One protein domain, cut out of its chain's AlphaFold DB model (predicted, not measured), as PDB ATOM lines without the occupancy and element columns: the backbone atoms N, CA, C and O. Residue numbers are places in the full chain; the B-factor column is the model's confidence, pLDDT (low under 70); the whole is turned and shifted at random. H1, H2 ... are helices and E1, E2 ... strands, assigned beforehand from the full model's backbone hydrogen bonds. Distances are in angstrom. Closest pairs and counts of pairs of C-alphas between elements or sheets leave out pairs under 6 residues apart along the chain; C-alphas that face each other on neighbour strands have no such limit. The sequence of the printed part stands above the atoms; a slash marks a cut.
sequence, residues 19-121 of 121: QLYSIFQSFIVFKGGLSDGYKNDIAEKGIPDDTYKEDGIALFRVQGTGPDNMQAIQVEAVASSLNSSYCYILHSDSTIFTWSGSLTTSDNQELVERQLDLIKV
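What this domain is: This is residues 19 to 121 of the 121 residues of an uncharacterized protein of Juglans regia (UniProt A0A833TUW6). A twisted sheet of five strands is covered on one face by the longest helix, H3, while the short H1 sits at the margin of the opposite face, beside the strands. H2 lies well away from the sheet, at the far end of a loop that leaves E1 and returns to E2. The 103 printed residues hold three named helices and five named strands, in the order H1 E1 H2 E2 E3 E4 E5 H3; the sheet is mixed, with the order E1 E3 E2 E4 E5, and the class is mixed, helices and strands. The whole is compact, with a radius of gyration of the C-alphas of 14.8 A and spans of 45 by 33 by 24 A.

How they stand to each other: E2, residues 57 to 66, and E3, residues 69 to 75, form a hairpin, with N 63 and O 71 3.0 A apart, within hydrogen-bond range. E1, residues 26 to 29, is an edge strand parallel to E3, at 17 degrees, with N 29 and O 72 at 2.8 A. E4, residues 87 to 92, is antiparallel to E2, at 151 degrees, with N 60 and O 89 at 2.8 A. E5, residues 95 to 100, the other edge strand, forms a hairpin with E4, with N 90 and O 97 at 2.8 A. H3, residues 106 to 119, is on one face of this sheet, and the two make two layers, a helix on one face of a sheet. H3 touches E2, with the C-alphas of Val 62 and Val 112 closest at 6.3 A. H3 and E1 are near each other. H1, residues 19 to 24, is on the opposite face at a height over the sheet of 6.3 A, over none of the strands; its closest C-alphas to E3 are those of Tyr 21 and Asn 69, 5.4 A apart. H2, residues 36 to 45, is not on the sheet and is apart from H1 and H3. Each O i to N i+4 pair is within hydrogen-bond range in H1 and H2, and 8 of 10 are in H3.

Where its parts are: E2 measures 26.5 A from C-alpha 57 at (281.910, 196.817, 272.920) to C-alpha 66. E3 measures 18.9 A, E4 16.5 A, E5 16.8 A and E1 10.3 A. H3 measures 20.0 A and ends with C-alpha 119 at (287.419, 198.172, 283.906). H2 measures 14.2 A, and H1 8.7 A from C-alpha 19 at (299.768, 180.678, 292.946).

The domain as a whole: The two C-alphas farthest apart are those of Glu 44 and Ser 106, 45.8 A. The printed part has no cut. The links H2 to E2 and E3 to E4 are long, with 11 residues each. The mean pLDDT of the printed part is 91.7; residues 120 to 121 are under 70.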
ATOM      1  N   GLN A  19     298.701 179.692 292.825       89.06
ATOM      2  CA  GLN A  19     299.768 180.678 292.946       89.06
ATOM      3  C   GLN A  19     299.534 181.902 292.053       89.06
ATOM      4  O   GLN A  19     299.909 182.998 292.454       89.06
ATOM      5  N   LEU A  20     298.900 181.747 290.882       88.81
ATOM      6  CA  LEU A  20     298.587 182.882 290.010       88.81
ATOM      7  C   LEU A  20     297.614 183.836 290.713       88.81
ATOM      8  O   LEU A  20     297.875 185.034 290.784       88.81
ATOM      9  N   TYR A  21     296.552 183.287 291.308       87.25
ATOM     10  CA  TYR A  21     295.587 184.057 292.093       87.25
ATOM     11  C   TYR A  21     296.241 184.723 293.301       87.25
ATOM     12  O   TYR A  21     295.989 185.887 293.569       87.25
ATOM     13  N   SER A  22     297.167 184.036 293.971       86.62
ATOM     14  CA  SER A  22     297.889 184.611 295.116       86.62
ATOM     15  C   SER A  22     298.777 185.805 294.736       86.62
ATOM     16  O   SER A  22     298.999 186.684 295.562       86.62
ATOM     17  N   ILE A  23     299.313 185.825 293.510       89.44
ATOM     18  CA  ILE A  23     300.191 186.897 293.023       89.44
ATOM     19  C   ILE A  23     299.373 188.092 292.538       89.44
ATOM     20  O   ILE A  23     299.673 189.223 292.906       89.44
ATOM     21  N   PHE A  24     298.377 187.844 291.686       90.75
ATOM     22  CA  PHE A  24     297.639 188.918 291.026       90.75
ATOM     23  C   PHE A  24     296.419 189.379 291.816       90.75
ATOM     24  O   PHE A  24     296.085 190.555 291.732       90.75
ATOM     25  N   GLN A  25     295.791 188.489 292.594       91.50
ATOM     26  CA  GLN A  25     294.546 188.669 293.361       91.50
ATOM     27  C   GLN A  25     293.315 188.997 292.500       91.50
ATOM     28  O   GLN A  25     292.277 188.349 292.618       91.50
ATOM     29  N   SER A  26     293.450 189.958 291.589       91.94
ATOM     30  CA  SER A  26     292.494 190.330 290.559       91.94
ATOM     31  C   SER A  26     293.201 190.485 289.215       91.94
ATOM     32  O   SER A  26     294.262 191.106 289.138       91.94
ATOM     33  N   PHE A  27     292.617 189.957 288.142       92.31
ATOM     34  CA  PHE A  27     293.095 190.225 286.786       92.31
ATOM     35  C   PHE A  27     291.981 190.164 285.740       92.31
ATOM     36  O   PHE A  27     290.922 189.568 285.952       92.31
ATOM     37  N   ILE A  28     292.251 190.783 284.590       92.88
ATOM     38  CA  ILE A  28     291.361 190.823 283.431       92.88
ATOM     39  C   ILE A  28     292.007 190.023 282.297       92.88
ATOM     40  O   ILE A  28     293.191 190.197 282.004       92.88
ATOM     41  N   VAL A  29     291.234 189.143 281.667       92.75
ATOM     42  CA  VAL A  29     291.643 188.373 280.489       92.75
ATOM     43  C   VAL A  29     290.937 188.958 279.272       92.75
ATOM     44  O   VAL A  29     289.717 188.849 279.147       92.75
ATOM     45  N   PHE A  30     291.705 189.591 278.388       93.00
ATOM     46  CA  PHE A  30     291.211 190.155 277.134       93.00
ATOM     47  C   PHE A  30     291.325 189.153 275.988       93.00
ATOM     48  O   PHE A  30     292.231 188.316 275.962       93.00
ATOM     49  N   LYS A  31     290.429 189.278 275.010       91.25
ATOM     50  CA  LYS A  31     290.506 188.542 273.752       91.25
ATOM     51  C   LYS A  31     291.528 189.153 272.801       91.25
ATOM     52  O   LYS A  31     291.778 190.359 272.802       91.25
ATOM     53  N   GLY A  32     292.066 188.278 271.958       91.50
ATOM     54  CA  GLY A  32     293.004 188.603 270.894       91.50
ATOM     55  C   GLY A  32     294.432 188.823 271.380       91.50
ATOM     56  O   GLY A  32     294.896 188.156 272.307       91.50
ATOM     57  N   GLY A  33     295.163 189.715 270.715       90.50
ATOM     58  CA  GLY A  33     296.583 189.899 270.979       90.50
ATOM     59  C   GLY A  33     297.161 191.179 270.387       90.50
ATOM     60  O   GLY A  33     296.832 191.606 269.286       90.50
ATOM     61  N   LEU A  34     298.085 191.794 271.124       89.44
ATOM     62  CA  LEU A  34     298.717 193.050 270.709       89.44
ATOM     63  C   LEU A  34     300.028 192.851 269.940       89.44
ATOM     64  O   LEU A  34     300.509 193.799 269.320       89.44
ATOM     65  N   SER A  35     300.611 191.649 269.983       92.31
ATOM     66  CA  SER A  35     301.918 191.381 269.381       92.31
ATOM     67  C   SER A  35     301.851 191.355 267.855       92.31
ATOM     68  O   SER A  35     300.892 190.855 267.268       92.31
ATOM     69  N   ASP A  36     302.916 191.827 267.205       92.81
ATOM     70  CA  ASP A  36     303.027 191.779 265.740       92.81
ATOM     71  C   ASP A  36     302.932 190.340 265.220       92.81
ATOM     72  O   ASP A  36     302.305 190.082 264.199       92.81
ATOM     73  N   GLY A  37     303.497 189.381 265.963       94.12
ATOM     74  CA  GLY A  37     303.394 187.959 265.635       94.12
ATOM     75  C   GLY A  37     301.950 187.452 265.621       94.12
ATOM     76  O   GLY A  37     301.580 186.727 264.704       94.12
ATOM     77  N   TYR A  38     301.125 187.863 266.590       93.25
ATOM     78  CA  TYR A  38     299.700 187.527 266.606       93.25
ATOM     79  C   TYR A  38     298.966 188.166 265.423       93.25
ATOM     80  O   TYR A  38     298.269 187.471 264.688       93.25
ATOM     81  N   LYS A  39     299.170 189.472 265.203       93.50
ATOM     82  CA  LYS A  39     298.506 190.228 264.132       93.50
ATOM     83  C   LYS A  39     298.833 189.680 262.743       93.50
ATOM     84  O   LYS A  39     297.946 189.571 261.901       93.50
ATOM     85  N   ASN A  40     300.088 189.296 262.518       95.12
ATOM     86  CA  ASN A  40     300.508 188.675 261.266       95.12
ATOM     87  C   ASN A  40     299.863 187.293 261.084       95.12
ATOM     88  O   ASN A  40     299.332 187.017 260.013       95.12
ATOM     89  N   ASP A  41     299.840 186.453 262.126       94.31
ATOM     90  CA  ASP A  41     299.259 185.102 262.058       94.31
ATOM     91  C   ASP A  41     297.754 185.120 261.731       94.31
ATOM     92  O   ASP A  41     297.299 184.358 260.874       94.31
ATOM     93  N   ILE A  42     296.973 186.014 262.352       95.25
ATOM     94  CA  ILE A  42     295.537 186.135 262.045       95.25
ATOM     95  C   ILE A  42     295.294 186.689 260.636       95.25
ATOM     96  O   ILE A  42     294.389 186.214 259.948       95.25
ATOM     97  N   ALA A  43     296.124 187.633 260.178       93.94
ATOM     98  CA  ALA A  43     296.020 188.213 258.842       93.94
ATOM     99  C   ALA A  43     296.342 187.176 257.756       93.94
ATOM    100  O   ALA A  43     295.610 187.068 256.774       93.94
ATOM    101  N   GLU A  44     297.389 186.368 257.955       96.25
ATOM    102  CA  GLU A  44     297.757 185.266 257.057       96.25
ATOM    103  C   GLU A  44     296.662 184.194 256.976       96.25
ATOM    104  O   GLU A  44     296.400 183.650 255.902       96.25
ATOM    105  N   LYS A  45     295.992 183.907 258.096       95.31
ATOM    106  CA  LYS A  45     294.896 182.927 258.163       95.31
ATOM    107  C   LYS A  45     293.535 183.491 257.743       95.31
ATOM    108  O   LYS A  45     292.583 182.719 257.636       95.31
ATOM    109  N   GLY A  46     293.424 184.802 257.518       93.00
ATOM    110  CA  GLY A  46     292.158 185.473 257.212       93.00
ATOM    111  C   GLY A  46     291.134 185.403 258.351       93.00
ATOM    112  O   GLY A  46     289.931 185.395 258.093       93.00
ATOM    113  N   ILE A  47     291.600 185.301 259.598       92.69
ATOM    114  CA  ILE A  47     290.748 185.266 260.789       92.69
ATOM    115  C   ILE A  47     290.408 186.715 261.175       92.69
ATOM    116  O   ILE A  47     291.314 187.552 261.189       92.69
ATOM    117  N   PRO A  48     289.136 187.036 261.480       89.62
ATOM    118  CA  PRO A  48     288.767 188.347 262.005       89.62
ATOM    119  C   PRO A  48     289.565 188.712 263.263       89.62
ATOM    120  O   PRO A  48     289.786 187.874 264.137       89.62
ATOM    121  N   ASP A  49     290.003 189.968 263.343       89.69
ATOM    122  CA  ASP A  49     290.690 190.483 264.525       89.69
ATOM    123  C   ASP A  49     289.675 190.874 265.604       89.69
ATOM    124  O   ASP A  49     289.131 191.981 265.592       89.69
ATOM    125  N   ASP A  50     289.456 189.955 266.540       86.25
ATOM    126  CA  ASP A  50     288.597 190.148 267.712       86.25
ATOM    127  C   ASP A  50     289.385 190.669 268.933       86.25
ATOM    128  O   ASP A  50     288.980 190.482 270.085       86.25
ATOM    129  N   THR A  51     290.541 191.306 268.707       90.31
ATOM    130  CA  THR A  51     291.321 191.940 269.777       90.31
ATOM    131  C   THR A  51     290.535 193.067 270.435       90.31
ATOM    132  O   THR A  51     289.918 193.893 269.759       90.31
ATOM    133  N   TYR A  52     290.589 193.117 271.769       88.88
ATOM    134  CA  TYR A  52     289.988 194.188 272.561       88.88
ATOM    135  C   TYR A  52     290.431 195.583 272.098       88.88
ATOM    136  O   TYR A  52     291.607 195.821 271.814       88.88
ATOM    137  N   LYS A  53     289.473 196.512 272.080       85.88
ATOM    138  CA  LYS A  53     289.681 197.937 271.818       85.88
ATOM    139  C   LYS A  53     288.918 198.738 272.868       85.88
ATOM    140  O   LYS A  53     287.789 198.374 273.194       85.88
ATOM    141  N   GLU A  54     289.526 199.807 273.380       80.75
ATOM    142  CA  GLU A  54     288.912 200.688 274.390       80.75
ATOM    143  C   GLU A  54     287.611 201.330 273.892       80.75
ATOM    144  O   GLU A  54     286.640 201.425 274.634       80.75
ATOM    145  N   ASP A  55     287.566 201.707 272.613       82.00
ATOM    146  CA  ASP A  55     286.410 202.294 271.929       82.00
ATOM    147  C   ASP A  55     285.403 201.245 271.421       82.00
ATOM    148  O   ASP A  55     284.516 201.548 270.628       82.00
ATOM    149  N   GLY A  56     285.563 199.987 271.838       85.69
ATOM    150  CA  GLY A  56     284.726 198.871 271.423       85.69
ATOM    151  C   GLY A  56     283.688 198.449 272.462       85.69
ATOM    152  O   GLY A  56     283.705 198.834 273.634       85.69
ATOM    153  N   ILE A  57     282.801 197.554 272.025       91.62
ATOM    154  CA  ILE A  57     281.910 196.817 272.920       91.62
ATOM    155  C   ILE A  57     282.680 195.626 273.494       91.62
ATOM    156  O   ILE A  57     283.198 194.794 272.747       91.62
ATOM    157  N   ALA A  58     282.708 195.503 274.818       94.25
ATOM    158  CA  ALA A  58     283.325 194.375 275.502       94.25
ATOM    159  C   ALA A  58     282.401 193.825 276.589       94.25
ATOM    160  O   ALA A  58     281.931 194.552 277.460       94.25
ATOM    161  N   LEU A  59     282.144 192.519 276.540       96.25
ATOM    162  CA  LEU A  59     281.393 191.805 277.564       96.25
ATOM    163  C   LEU A  59     282.364 190.969 278.392       96.25
ATOM    164  O   LEU A  59     283.061 190.119 277.846       96.25
ATOM    165  N   PHE A  60     282.377 191.166 279.703       96.81
ATOM    166  CA  PHE A  60     283.214 190.422 280.635       96.81
ATOM    167  C   PHE A  60     282.352 189.540 281.524       96.81
ATOM    168  O   PHE A  60     281.415 190.026 282.152       96.81
ATOM    169  N   ARG A  61     282.685 188.253 281.617       97.44
ATOM    170  CA  ARG A  61     282.170 187.366 282.660       97.44
ATOM    171  C   ARG A  61     282.997 187.571 283.922       97.44
ATOM    172  O   ARG A  61     284.217 187.425 283.882       97.44
ATOM    173  N   VAL A  62     282.331 187.853 285.033       96.44
ATOM    174  CA  VAL A  62     282.962 187.982 286.345       96.44
ATOM    175  C   VAL A  62     282.861 186.652 287.081       96.44
ATOM    176  O   VAL A  62     281.792 186.038 287.147       96.44
ATOM    177  N   GLN A  63     283.988 186.194 287.617       93.00
ATOM    178  CA  GLN A  63     284.071 184.981 288.422       93.00
ATOM    179  C   GLN A  63     285.148 185.117 289.499       93.00
ATOM    180  O   GLN A  63     286.007 185.996 289.435       93.00
ATOM    181  N   GLY A  64     285.091 184.238 290.493       91.19
ATOM    182  CA  GLY A  64     286.005 184.274 291.619       91.19
ATOM    183  C   GLY A  64     285.370 183.727 292.884       91.19
ATOM    184  O   GLY A  64     284.183 183.408 292.910       91.19
ATOM    185  N   THR A  65     286.175 183.619 293.933       87.75
ATOM    186  CA  THR A  65     285.715 183.168 295.257       87.75
ATOM    187  C   THR A  65     285.831 184.253 296.324       87.75
ATOM    188  O   THR A  65     285.498 183.996 297.476       87.75
ATOM    189  N   GLY A  66     286.339 185.439 295.976       86.88
ATOM    190  CA  GLY A  66     286.520 186.539 296.919       86.88
ATOM    191  C   GLY A  66     287.580 187.555 296.478       86.88
ATOM    192  O   GLY A  66     288.091 187.454 295.367       86.88
ATOM    193  N   PRO A  67     287.957 188.494 297.368       80.69
ATOM    194  CA  PRO A  67     288.906 189.586 297.112       80.69
ATOM    195  C   PRO A  67     290.230 189.181 296.472       80.69
ATOM    196  O   PRO A  67     290.775 189.918 295.656       80.69
ATOM    197  N   ASP A  68     290.749 188.034 296.902       84.94
ATOM    198  CA  ASP A  68     292.081 187.540 296.561       84.94
ATOM    199  C   ASP A  68     292.046 186.565 295.374       84.94
ATOM    200  O   ASP A  68     293.045 185.927 295.045       84.94
ATOM    201  N   ASN A  69     290.869 186.395 294.773       88.81
ATOM    202  CA  ASN A  69     290.641 185.534 293.628       88.81
ATOM    203  C   ASN A  69     289.460 186.078 292.820       88.81
ATOM    204  O   ASN A  69     288.335 185.585 292.948       88.81
ATOM    205  N   MET A  70     289.724 187.112 292.021       91.75
ATOM    206  CA  MET A  70     288.751 187.740 291.132       91.75
ATOM    207  C   MET A  70     289.257 187.735 289.695       91.75
ATOM    208  O   MET A  70     290.415 188.033 289.413       91.75
ATOM    209  N   GLN A  71     288.359 187.445 288.765       93.56
ATOM    210  CA  GLN A  71     288.655 187.456 287.343       93.56
ATOM    211  C   GLN A  71     287.527 188.135 286.580       93.56
ATOM    212  O   GLN A  71     286.348 187.885 286.845       93.56
ATOM    213  N   ALA A  72     287.903 188.932 285.586       95.44
ATOM    214  CA  ALA A  72     287.007 189.377 284.531       95.44
ATOM    215  C   ALA A  72     287.515 188.809 283.202       95.44
ATOM    216  O   ALA A  72     288.623 189.118 282.772       95.44
ATOM    217  N   ILE A  73     286.733 187.944 282.563       94.94
ATOM    218  CA  ILE A  73     287.133 187.266 281.325       94.94
ATOM    219  C   ILE A  73     286.280 187.798 280.187       94.94
ATOM    220  O   ILE A  73     285.055 187.664 280.223       94.94
ATOM    221  N   GLN A  74     286.912 188.389 279.177       95.31
ATOM    222  CA  GLN A  74     286.208 188.881 278.004       95.31
ATOM    223  C   GLN A  74     285.616 187.711 277.209       95.31
ATOM    224  O   GLN A  74     286.304 186.771 276.813       95.31
ATOM    225  N   VAL A  75     284.316 187.779 276.947       95.62
ATOM    226  CA  VAL A  75     283.550 186.814 276.155       95.62
ATOM    227  C   VAL A  75     282.972 187.496 274.914       95.62
ATOM    228  O   VAL A  75     283.102 188.703 274.735       95.62
ATOM    229  N   GLU A  76     282.365 186.719 274.012       94.69
ATOM    230  CA  GLU A  76     281.664 187.303 272.860       94.69
ATOM    231  C   GLU A  76     280.522 188.199 273.350       94.69
ATOM    232  O   GLU A  76     279.723 187.760 274.182       94.69
ATOM    233  N   ALA A  77     280.421 189.420 272.818       94.25
ATOM    234  CA  ALA A  77     279.392 190.401 273.170       94.25
ATOM    235  C   ALA A  77     278.027 190.068 272.529       94.25
ATOM    236  O   ALA A  77     277.416 190.872 271.828       94.25
ATOM    237  N   VAL A  78     277.549 188.849 272.770       95.00
ATOM    238  CA  VAL A  78     276.286 188.303 272.265       95.00
ATOM    239  C   VAL A  78     275.477 187.718 273.417       95.00
ATOM    240  O   VAL A  78     276.027 187.195 274.386       95.00
ATOM    241  N   ALA A  79     274.149 187.763 273.307       95.88
ATOM    242  CA  ALA A  79     273.256 187.291 274.365       95.88
ATOM    243  C   ALA A  79     273.461 185.803 274.719       95.88
ATOM    244  O   ALA A  79     273.291 185.420 275.874       95.88
ATOM    245  N   SER A  80     273.869 184.970 273.755       97.25
ATOM    246  CA  SER A  80     274.143 183.541 273.966       97.25
ATOM    247  C   SER A  80     275.373 183.260 274.840       97.25
ATOM    248  O   SER A  80     275.526 182.132 275.301       97.25
ATOM    249  N   SER A  81     276.228 184.256 275.100       97.06
ATOM    250  CA  SER A  81     277.365 184.134 276.026       97.06
ATOM    251  C   SER A  81     276.957 184.231 277.500       97.06
ATOM    252  O   SER A  81     277.751 183.887 278.384       97.06
ATOM    253  N   LEU A  82     275.750 184.731 277.785       97.75
ATOM    254  CA  LEU A  82     275.245 184.884 279.146       97.75
ATOM    255  C   LEU A  82     274.853 183.530 279.742       97.75
ATOM    256  O   LEU A  82     274.256 182.674 279.090       97.75
ATOM    257  N   ASN A  83     275.153 183.358 281.025       97.31
ATOM    258  CA  ASN A  83     274.818 182.172 281.799       97.31
ATOM    259  C   ASN A  83     274.347 182.601 283.189       97.31
ATOM    260  O   ASN A  83     275.035 183.352 283.877       97.31
ATOM    261  N   SER A  84     273.195 182.088 283.623       97.44
ATOM    262  CA  SER A  84     272.550 182.467 284.887       97.44
ATOM    263  C   SER A  84     273.380 182.212 286.150       97.44
ATOM    264  O   SER A  84     272.997 182.696 287.211       97.44
ATOM    265  N   SER A  85     274.484 181.470 286.057       96.75
ATOM    266  CA  SER A  85     275.395 181.178 287.174       96.75
ATOM    267  C   SER A  85     276.434 182.273 287.423       96.75
ATOM    268  O   SER A  85     277.113 182.229 288.443       96.75
ATOM    269  N   TYR A  86     276.573 183.241 286.512       97.25
ATOM    270  CA  TYR A  86     277.611 184.270 286.573       97.25
ATOM    271  C   TYR A  86     277.031 185.679 286.489       97.25
ATOM    272  O   TYR A  86     275.903 185.889 286.034       97.25
ATOM    273  N   CYS A  87     277.838 186.648 286.908       97.44
ATOM    274  CA  CYS A  87     277.596 188.056 286.642       97.44
ATOM    275  C   CYS A  87     278.467 188.531 285.477       97.44
ATOM    276  O   CYS A  87     279.500 187.935 285.168       97.44
ATOM    277  N   TYR A  88     278.034 189.603 284.827       97.75
ATOM    278  CA  TYR A  88     278.685 190.138 283.646       97.75
ATOM    279  C   TYR A  88     278.739 191.661 283.683       97.75
ATOM    280  O   TYR A  88     277.829 192.311 284.198       97.75
ATOM    281  N   ILE A  89     279.794 192.211 283.091       96.81
ATOM    282  CA  ILE A  89     279.993 193.643 282.870       96.81
ATOM    283  C   ILE A  89     280.032 193.862 281.361       96.81
ATOM    284  O   ILE A  89     280.892 193.310 280.680       96.81
ATOM    285  N   LEU A  90     279.096 194.641 280.829       95.50
ATOM    286  CA  LEU A  90     279.091 195.087 279.442       95.50
ATOM    287  C   LEU A  90     279.598 196.526 279.393       95.50
ATOM    288  O   LEU A  90     278.918 197.440 279.857       95.50
ATOM    289  N   HIS A  91     280.776 196.708 278.817       91.38
ATOM    290  CA  HIS A  91     281.334 197.999 278.454       91.38
ATOM    291  C   HIS A  91     280.916 198.343 277.021       91.38
ATOM    292  O   HIS A  91     281.099 197.531 276.112       91.38
ATOM    293  N   SER A  92     280.333 199.521 276.822       89.12
ATOM    294  CA  SER A  92     279.959 200.050 275.511       89.12
ATOM    295  C   SER A  92     280.237 201.548 275.495       89.12
ATOM    296  O   SER A  92     279.467 202.328 276.063       89.12
ATOM    297  N   ASP A  93     281.321 201.942 274.833       83.31
ATOM    298  CA  ASP A  93     281.792 203.326 274.761       83.31
ATOM    299  C   ASP A  93     281.933 203.957 276.159       83.31
ATOM    300  O   ASP A  93     282.799 203.579 276.935       83.31
ATOM    301  N   SER A  94     281.061 204.902 276.518       82.38
ATOM    302  CA  SER A  94     281.068 205.590 277.813       82.38
ATOM    303  C   SER A  94     280.082 205.009 278.831       82.38
ATOM    304  O   SER A  94     279.850 205.618 279.878       82.38
ATOM    305  N   THR A  95     279.411 203.903 278.503       88.50
ATOM    306  CA  THR A  95     278.353 203.326 279.340       88.50
ATOM    307  C   THR A  95     278.716 201.915 279.761       88.50
ATOM    308  O   THR A  95     279.140 201.092 278.952       88.50
ATOM    309  N   ILE A  96     278.498 201.625 281.041       92.19
ATOM    310  CA  ILE A  96     278.722 200.303 281.609       92.19
ATOM    311  C   ILE A  96     277.406 199.766 282.149       92.19
ATOM    312  O   ILE A  96     276.718 200.435 282.919       92.19
ATOM    313  N   PHE A  97     277.080 198.541 281.756       94.62
ATOM    314  CA  PHE A  97     275.938 197.799 282.263       94.62
ATOM    315  C   PHE A  97     276.421 196.577 283.029       94.62
ATOM    316  O   PHE A  97     277.343 195.884 282.604       94.62
ATOM    317  N   THR A  98     275.757 196.269 284.134       96.50
ATOM    318  CA  THR A  98     275.967 195.026 284.873       96.50
ATOM    319  C   THR A  98     274.771 194.111 284.671       96.50
ATOM    320  O   THR A  98     273.622 194.550 284.752       96.50
ATOM    321  N   TRP A  99     275.026 192.827 284.451       97.69
ATOM    322  CA  TRP A  99     273.993 191.800 284.412       97.69
ATOM    323  C   TRP A  99     274.293 190.739 285.463       97.69
ATOM    324  O   TRP A  99     275.395 190.195 285.504       97.69
ATOM    325  N   SER A 100     273.307 190.427 286.301       97.44
ATOM    326  CA  SER A 100     273.428 189.411 287.346       97.44
ATOM    327  C   SER A 100     272.553 188.220 286.998       97.44
ATOM    328  O   SER A 100     271.332 188.347 286.878       97.44
ATOM    329  N   GLY A 101     273.176 187.055 286.840       97.31
ATOM    330  CA  GLY A 101     272.458 185.818 286.589       97.31
ATOM    331  C   GLY A 101     271.557 185.431 287.761       97.31
ATOM    332  O   GLY A 101     271.859 185.704 288.922       97.31
ATOM    333  N   SER A 102     270.442 184.761 287.480       97.38
ATOM    334  CA  SER A 102     269.441 184.419 288.501       97.38
ATOM    335  C   SER A 102     269.929 183.438 289.578       97.38
ATOM    336  O   SER A 102     269.243 183.258 290.577       97.38
ATOM    337  N   LEU A 103     271.067 182.772 289.365       96.94
ATOM    338  CA  LEU A 103     271.687 181.843 290.318       96.94
ATOM    339  C   LEU A 103     272.882 182.475 291.053       96.94
ATOM    340  O   LEU A 103     273.606 181.778 291.758       96.94
ATOM    341  N   THR A 104     273.114 183.777 290.871       96.06
ATOM    342  CA  THR A 104     274.218 184.499 291.512       96.06
ATOM    343  C   THR A 104     273.859 184.940 292.932       96.06
ATOM    344  O   THR A 104     272.696 185.194 293.245       96.06
ATOM    345  N   THR A 105     274.864 185.018 293.804       94.81
ATOM    346  CA  THR A 105     274.732 185.470 295.197       94.81
ATOM    347  C   THR A 105     275.158 186.933 295.350       94.81
ATOM    348  O   THR A 105     275.691 187.535 294.416       94.81
ATOM    349  N   SER A 106     274.957 187.507 296.542       93.88
ATOM    350  CA  SER A 106     275.506 188.822 296.908       93.88
ATOM    351  C   SER A 106     277.021 188.891 296.726       93.88
ATOM    352  O   SER A 106     277.528 189.898 296.246       93.88
ATOM    353  N   ASP A 107     277.726 187.807 297.041       92.94
ATOM    354  CA  ASP A 107     279.185 187.750 296.964       92.94
ATOM    355  C   ASP A 107     279.647 187.908 295.510       92.94
ATOM    356  O   ASP A 107     280.556 188.681 295.226       92.94
ATOM    357  N   ASN A 108     278.957 187.261 294.562       93.69
ATOM    358  CA  ASN A 108     279.239 187.425 293.132       93.69
ATOM    359  C   ASN A 108     279.023 188.873 292.667       93.69
ATOM    360  O   ASN A 108     279.784 189.372 291.840       93.69
ATOM    361  N   GLN A 109     277.994 189.546 293.188       92.31
ATOM    362  CA  GLN A 109     277.700 190.943 292.861       92.31
ATOM    363  C   GLN A 109     278.748 191.892 293.454       92.31
ATOM    364  O   GLN A 109     279.141 192.847 292.794       92.31
ATOM    365  N   GLU A 110     279.277 191.596 294.644       93.81
ATOM    366  CA  GLU A 110     280.401 192.344 295.214       93.81
ATOM    367  C   GLU A 110     281.648 192.257 294.317       93.81
ATOM    368  O   GLU A 110     282.322 193.264 294.099       93.81
ATOM    369  N   LEU A 111     281.933 191.085 293.730       94.50
ATOM    370  CA  LEU A 111     283.051 190.947 292.786       94.50
ATOM    371  C   LEU A 111     282.871 191.845 291.554       94.50
ATOM    372  O   LEU A 111     283.849 192.404 291.061       94.50
ATOM    373  N   VAL A 112     281.638 191.996 291.059       94.81
ATOM    374  CA  VAL A 112     281.324 192.885 289.929       94.81
ATOM    375  C   VAL A 112     281.650 194.326 290.283       94.81
ATOM    376  O   VAL A 112     282.389 194.962 289.540       94.81
ATOM    377  N   GLU A 113     281.155 194.819 291.419       93.06
ATOM    378  CA  GLU A 113     281.402 196.196 291.861       93.06
ATOM    379  C   GLU A 113     282.901 196.494 291.959       93.06
ATOM    380  O   GLU A 113     283.371 197.526 291.489       93.06
ATOM    381  N   ARG A 114     283.684 195.542 292.470       92.19
ATOM    382  CA  ARG A 114     285.140 195.687 292.570       92.19
ATOM    383  C   ARG A 114     285.848 195.637 291.220       92.19
ATOM    384  O   ARG A 114     286.852 196.317 291.035       92.19
ATOM    385  N   GLN A 115     285.349 194.838 290.279       92.44
ATOM    386  CA  GLN A 115     285.887 194.785 288.918       92.44
ATOM    387  C   GLN A 115     285.510 196.021 288.093       92.44
ATOM    388  O   GLN A 115     286.256 196.388 287.186       92.44
ATOM    389  N   LEU A 116     284.404 196.705 288.411       91.31
ATOM    390  CA  LEU A 116     284.050 197.966 287.753       91.31
ATOM    391  C   LEU A 116     285.146 199.019 287.929       91.31
ATOM    392  O   LEU A 116     285.426 199.738 286.977       91.31
ATOM    393  N   ASP A 117     285.792 199.086 289.093       86.06
ATOM    394  CA  ASP A 117     286.885 200.036 289.338       86.06
ATOM    395  C   ASP A 117     288.125 199.756 288.474       86.06
ATOM    396  O   ASP A 117     288.889 200.672 288.181       86.06
ATOM    397  N   LEU A 118     288.317 198.505 288.043       85.88
ATOM    398  CA  LEU A 118     289.440 198.098 287.193       85.88
ATOM    399  C   LEU A 118     289.134 198.244 285.699       85.88
ATOM    400  O   LEU A 118     290.043 198.495 284.915       85.88
ATOM    401  N   ILE A 119     287.866 198.084 285.305       83.56
ATOM    402  CA  ILE A 119     287.419 198.172 283.906       83.56
ATOM    403  C   ILE A 119     287.107 199.621 283.491       83.56
ATOM    404  O   ILE A 119     287.147 199.930 282.309       83.56
ATOM    405  N   LYS A 120     286.807 200.520 284.439       67.00
ATOM    406  CA  LYS A 120     286.493 201.944 284.190       67.00
ATOM    407  C   LYS A 120     287.701 202.835 283.838       67.00
ATOM    408  O   LYS A 120     287.518 204.053 283.793       67.00
ATOM    409  N   VAL A 121     288.903 202.278 283.678       50.12
ATOM    410  CA  VAL A 121     290.135 203.052 283.426       50.12
ATOM    411  C   VAL A 121     290.291 203.359 281.948       50.12
ATOM    412  O   VAL A 121     290.173 202.401 281.157       50.12
TER     413      VAL A 121